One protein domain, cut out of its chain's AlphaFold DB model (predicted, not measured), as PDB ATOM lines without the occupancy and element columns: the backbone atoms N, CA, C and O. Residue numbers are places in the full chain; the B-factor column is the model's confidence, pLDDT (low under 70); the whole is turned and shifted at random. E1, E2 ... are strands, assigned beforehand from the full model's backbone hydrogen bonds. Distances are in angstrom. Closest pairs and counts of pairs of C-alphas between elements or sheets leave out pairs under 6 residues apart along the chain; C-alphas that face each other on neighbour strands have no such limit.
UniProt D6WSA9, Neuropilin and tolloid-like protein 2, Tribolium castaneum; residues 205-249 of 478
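Overview. This is residues 205 to 249 of the 478 residues of the protein "Neuropilin and tolloid-like protein 2" of Tribolium castaneum (UniProt D6WSA9). This domain has little regular structure: a small two-stranded hairpin, E1 and E2, sits in the middle of a long chain of loops. Residues 205 to 219 run off to one end, where residues 207 to 212 stick out, and residues 231 to 249 coil into loops at the other end. The printed part has 45 residues with no named helix and two antiparallel strands, E1 then E2; it is all strand by class, with 7 residues in named elements. It is elongated, spanning 35 by 19 by 13 A, and only just compact, close to loose, with a radius of gyration of the C-alphas of 11.2 A.

Along the chain. After residues 205 to 219, E1 covers residues 220 to 222, 6.7 A long, from C-alpha 220 at (80.631, 63.307, 51.469). E2 covers residues 227 to 230, 10.5 A long, ending at C-alpha 230 at (79.156, 60.952, 55.041).

Arrangement. E1 and E2 form a hairpin with a tight link, their directions at 144 degrees. N 221 and O 229 are within hydrogen-bond range at 2.8 A.

Size, cuts and confidence. The farthest C-alphas, of Gly 209 and Gly 237, are 35.6 A apart. The printed part has no cut. Residues 206 to 213 have pLDDT under 70.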
ATOM      1  N   ASP A 205      85.539  75.186  55.965       74.00
ATOM      2  CA  ASP A 205      86.263  76.349  56.480       74.00
ATOM      3  C   ASP A 205      86.674  77.319  55.352       74.00
ATOM      4  O   ASP A 205      87.802  77.305  54.863       74.00
ATOM      5  N   LYS A 206      85.750  78.203  54.951       62.62
ATOM      6  CA  LYS A 206      85.938  79.217  53.881       62.62
ATOM      7  C   LYS A 206      87.021  80.273  54.173       62.62
ATOM      8  O   LYS A 206      87.227  81.172  53.361       62.62
ATOM      9  N   GLN A 207      87.640  80.233  55.354       59.19
ATOM     10  CA  GLN A 207      88.708  81.151  55.772       59.19
ATOM     11  C   GLN A 207      90.103  80.515  55.718       59.19
ATOM     12  O   GLN A 207      91.097  81.240  55.772       59.19
ATOM     13  N   SER A 208      90.203  79.189  55.575       56.69
ATOM     14  CA  SER A 208      91.484  78.550  55.288       56.69
ATOM     15  C   SER A 208      91.827  78.767  53.815       56.69
ATOM     16  O   SER A 208      91.046  78.412  52.939       56.69
ATOM     17  N   GLY A 209      93.009  79.316  53.519       55.00
ATOM     18  CA  GLY A 209      93.472  79.541  52.139       55.00
ATOM     19  C   GLY A 209      93.714  78.260  51.319       55.00
ATOM     20  O   GLY A 209      94.111  78.339  50.154       55.00
ATOM     21  N   ASP A 210      93.491  77.085  51.913       59.78
ATOM     22  CA  ASP A 210      93.596  75.781  51.272       59.78
ATOM     23  C   ASP A 210      92.330  75.419  50.480       59.78
ATOM     24  O   ASP A 210      91.331  74.944  51.023       59.78
ATOM     25  N   LYS A 211      92.442  75.479  49.147       58.12
ATOM     26  CA  LYS A 211      91.406  75.095  48.157       58.12
ATOM     27  C   LYS A 211      90.848  73.665  48.291       58.12
ATOM     28  O   LYS A 211      89.969  73.267  47.528       58.12
ATOM     29  N   LYS A 212      91.401  72.855  49.199       56.97
ATOM     30  CA  LYS A 212      90.936  71.503  49.540       56.97
ATOM     31  C   LYS A 212      89.824  71.495  50.595       56.97
ATOM     32  O   LYS A 212      89.080  70.520  50.635       56.97
ATOM     33  N   GLN A 213      89.708  72.540  51.418       62.78
ATOM     34  CA  GLN A 213      88.713  72.632  52.493       62.78
ATOM     35  C   GLN A 213      87.356  73.182  52.003       62.78
ATOM     36  O   GLN A 213      86.327  72.881  52.603       62.78
ATOM     37  N   ASP A 214      87.356  73.934  50.891       71.94
ATOM     38  CA  ASP A 214      86.234  74.735  50.358       71.94
ATOM     39  C   ASP A 214      84.957  73.964  49.969       71.94
ATOM     40  O   ASP A 214      83.917  74.583  49.723       71.94
ATOM     41  N   LYS A 215      85.014  72.632  49.836       85.69
ATOM     42  CA  LYS A 215      83.887  71.794  49.388       85.69
ATOM     43  C   LYS A 215      83.882  70.424  50.064       85.69
ATOM     44  O   LYS A 215      84.896  69.959  50.587       85.69
ATOM     45  N   CYS A 216      82.734  69.753  50.009       89.12
ATOM     46  CA  CYS A 216      82.632  68.331  50.326       89.12
ATOM     47  C   CYS A 216      83.358  67.481  49.271       89.12
ATOM     48  O   CYS A 216      83.400  67.832  48.088       89.12
ATOM     49  N   THR A 217      83.958  66.381  49.713       89.00
ATOM     50  CA  THR A 217      84.635  65.396  48.860       89.00
ATOM     51  C   THR A 217      83.624  64.493  48.140       89.00
ATOM     52  O   THR A 217      82.422  64.566  48.386       89.00
ATOM     53  N   SER A 218      84.086  63.626  47.231       87.88
ATOM     54  CA  SER A 218      83.206  62.727  46.468       87.88
ATOM     55  C   SER A 218      82.453  61.705  47.325       87.88
ATOM     56  O   SER A 218      81.427  61.196  46.869       87.88
ATOM     57  N   GLU A 219      82.943  61.430  48.538       90.69
ATOM     58  CA  GLU A 219      82.368  60.485  49.509       90.69
ATOM     59  C   GLU A 219      81.604  61.184  50.645       90.69
ATOM     60  O   GLU A 219      81.158  60.544  51.595       90.69
ATOM     61  N   GLU A 220      81.410  62.498  50.535       93.38
ATOM     62  CA  GLU A 220      80.631  63.307  51.469       93.38
ATOM     63  C   GLU A 220      79.385  63.885  50.776       93.38
ATOM     64  O   GLU A 220      79.354  64.097  49.561       93.38
ATOM     65  N   PHE A 221      78.350  64.165  51.561       92.94
ATOM     66  CA  PHE A 221      77.176  64.927  51.154       92.94
ATOM     67  C   PHE A 221      77.219  66.330  51.774       92.94
ATOM     68  O   PHE A 221      77.634  66.498  52.918       92.94
ATOM     69  N   SER A 222      76.807  67.338  51.004       93.00
ATOM     70  CA  SER A 222      76.781  68.744  51.419       93.00
ATOM     71  C   SER A 222      75.430  69.083  52.031       93.00
ATOM     72  O   SER A 222      74.444  69.158  51.302       93.00
ATOM     73  N   CYS A 223      75.401  69.391  53.325       91.38
ATOM     74  CA  CYS A 223      74.203  69.851  54.029       91.38
ATOM     75  C   CYS A 223      73.881  71.339  53.780       91.38
ATOM     76  O   CYS A 223      73.199  71.931  54.597       91.38
ATOM     77  N   GLU A 224      74.405  71.967  52.717       88.12
ATOM     78  CA  GLU A 224      74.176  73.364  52.260       88.12
ATOM     79  C   GLU A 224      74.339  74.510  53.301       88.12
ATOM     80  O   GLU A 224      74.336  75.687  52.942       88.12
ATOM     81  N   ASP A 225      74.624  74.194  54.563       88.50
ATOM     82  CA  ASP A 225      74.828  75.080  55.715       88.50
ATOM     83  C   ASP A 225      76.314  75.268  56.071       88.50
ATOM     84  O   ASP A 225      76.655  75.717  57.164       88.50
ATOM     85  N   ALA A 226      77.192  74.958  55.113       89.00
ATOM     86  CA  ALA A 226      78.641  74.832  55.265       89.00
ATOM     87  C   ALA A 226      79.118  73.618  56.090       89.00
ATOM     88  O   ALA A 226      80.283  73.592  56.484       89.00
ATOM     89  N   THR A 227      78.289  72.582  56.263       92.44
ATOM     90  CA  THR A 227      78.729  71.272  56.771       92.44
ATOM     91  C   THR A 227      78.681  70.165  55.707       92.44
ATOM     92  O   THR A 227      77.898  70.199  54.752       92.44
ATOM     93  N   CYS A 228      79.557  69.174  55.870       94.19
ATOM     94  CA  CYS A 228      79.618  67.938  55.096       94.19
ATOM     95  C   CYS A 228      79.381  66.736  56.021       94.19
ATOM     96  O   CYS A 228      80.022  66.643  57.065       94.19
ATOM     97  N   ILE A 229      78.537  65.790  55.619       95.06
ATOM     98  CA  ILE A 229      78.342  64.497  56.303       95.06
ATOM     99  C   ILE A 229      78.797  63.347  55.396       95.06
ATOM    100  O   ILE A 229      79.042  63.564  54.209       95.06
ATOM    101  N   SER A 230      78.911  62.117  55.909       94.50
ATOM    102  CA  SER A 230      79.156  60.952  55.041       94.50
ATOM    103  C   SER A 230      78.031  60.800  54.009       94.50
ATOM    104  O   SER A 230      76.849  60.902  54.333       94.50
ATOM    105  N   LYS A 231      78.388  60.526  52.753       92.62
ATOM    106  CA  LYS A 231      77.436  60.323  51.648       92.62
ATOM    107  C   LYS A 231      76.527  59.107  51.843       92.62
ATOM    108  O   LYS A 231      75.454  59.063  51.251       92.62
ATOM    109  N   GLU A 232      76.940  58.156  52.679       91.88
ATOM    110  CA  GLU A 232      76.143  56.990  53.085       91.88
ATOM    111  C   GLU A 232      74.938  57.371  53.964       91.88
ATOM    112  O   GLU A 232      73.979  56.610  54.038       91.88
ATOM    113  N   LEU A 233      74.968  58.553  54.593       93.00
ATOM    114  CA  LEU A 233      73.883  59.079  55.429       93.00
ATOM    115  C   LEU A 233      72.796  59.802  54.622       93.00
ATOM    116  O   LEU A 233      71.775  60.186  55.171       93.00
ATOM    117  N   ARG A 234      72.993  60.002  53.315       92.88
ATOM    118  CA  ARG A 234      71.977  60.616  52.457       92.88
ATOM    119  C   ARG A 234      70.897  59.585  52.116       92.88
ATOM    120  O   ARG A 234      71.224  58.538  51.556       92.88
ATOM    121  N   CYS A 235      69.626  59.923  52.323       91.00
ATOM    122  CA  CYS A 235      68.479  59.050  52.047       91.00
ATOM    123  C   CYS A 235      68.451  57.766  52.900       91.00
ATOM    124  O   CYS A 235      67.986  56.722  52.433       91.00
ATOM    125  N   ASN A 236      68.964  57.825  54.135       89.56
ATOM    126  CA  ASN A 236      68.937  56.729  55.109       89.56
ATOM    127  C   ASN A 236      67.660  56.735  55.987       89.56
ATOM    128  O   ASN A 236      67.465  55.819  56.792       89.56
ATOM    129  N   GLY A 237      66.785  57.739  55.845       85.44
ATOM    130  CA  GLY A 237      65.573  57.907  56.652       85.44
ATOM    131  C   GLY A 237      65.797  58.601  58.001       85.44
ATOM    132  O   GLY A 237      64.903  58.571  58.853       85.44
ATOM    133  N   ARG A 238      66.972  59.197  58.232       86.50
ATOM    134  CA  ARG A 238      67.359  59.921  59.454       86.50
ATOM    135  C   ARG A 238      67.714  61.363  59.109       86.50
ATOM    136  O   ARG A 238      67.961  61.693  57.964       86.50
ATOM    137  N   TYR A 239      67.650  62.254  60.097       90.06
ATOM    138  CA  TYR A 239      67.924  63.680  59.889       90.06
ATOM    139  C   TYR A 239      69.322  63.975  60.436       90.06
ATOM    140  O   TYR A 239      69.484  64.366  61.594       90.06
ATOM    141  N   ASN A 240      70.338  63.703  59.624       92.94
ATOM    142  CA  ASN A 240      71.740  63.926  59.950       92.94
ATOM    143  C   ASN A 240      72.124  65.399  59.665       92.94
ATOM    144  O   ASN A 240      72.797  66.028  60.491       92.94
ATOM    145  N   CYS A 241      71.624  66.002  58.576       91.38
ATOM    146  CA  CYS A 241      71.737  67.447  58.323       91.38
ATOM    147  C   CYS A 241      70.797  68.279  59.216       91.38
ATOM    148  O   CYS A 241      69.651  67.905  59.473       91.38
ATOM    149  N   ARG A 242      71.225  69.493  59.597       86.50
ATOM    150  CA  ARG A 242      70.443  70.430  60.434       86.50
ATOM    151  C   ARG A 242      69.051  70.757  59.881       86.50
ATOM    152  O   ARG A 242      68.117  70.954  60.657       86.50
ATOM    153  N   PHE A 243      68.927  70.848  58.559       87.25
ATOM    154  CA  PHE A 243      67.687  71.187  57.856       87.25
ATOM    155  C   PHE A 243      67.099  70.013  57.060       87.25
ATOM    156  O   PHE A 243      66.286  70.250  56.178       87.25
ATOM    157  N   ARG A 244      67.490  68.761  57.356       89.56
ATOM    158  CA  ARG A 244      66.962  67.546  56.696       89.56
ATOM    159  C   ARG A 244      67.238  67.434  55.173       89.56
ATOM    160  O   ARG A 244      66.744  66.537  54.494       89.56
ATOM    161  N   TRP A 245      68.089  68.286  54.602       90.69
ATOM    162  CA  TRP A 245      68.398  68.263  53.160       90.69
ATOM    163  C   TRP A 245      69.038  66.960  52.635       90.69
ATOM    164  O   TRP A 245      69.035  66.711  51.429       90.69
ATOM    165  N   ASP A 246      69.547  66.112  53.525       92.31
ATOM    166  CA  ASP A 246      69.938  64.721  53.283       92.31
ATOM    167  C   ASP A 246      68.778  63.806  52.850       92.31
ATOM    168  O   ASP A 246      69.006  62.864  52.090       92.31
ATOM    169  N   GLU A 247      67.543  64.120  53.251       92.44
ATOM    170  CA  GLU A 247      66.334  63.315  53.018       92.44
ATOM    171  C   GLU A 247      65.331  63.938  52.027       92.44
ATOM    172  O   GLU A 247      64.476  63.236  51.486       92.44
ATOM    173  N   ASP A 248      65.409  65.246  51.767       87.69
ATOM    174  CA  ASP A 248      64.370  65.965  51.008       87.69
ATOM    175  C   ASP A 248      64.370  65.682  49.491       87.69
ATOM    176  O   ASP A 248      63.362  65.902  48.819       87.69
ATOM    177  N   ASN A 249      65.481  65.199  48.921       83.81
ATOM    178  CA  ASN A 249      65.618  64.982  47.474       83.81
ATOM    179  C   ASN A 249      66.213  63.602  47.152       83.81
ATOM    180  O   ASN A 249      67.341  63.471  46.656       83.81
TER     181      ASN A 249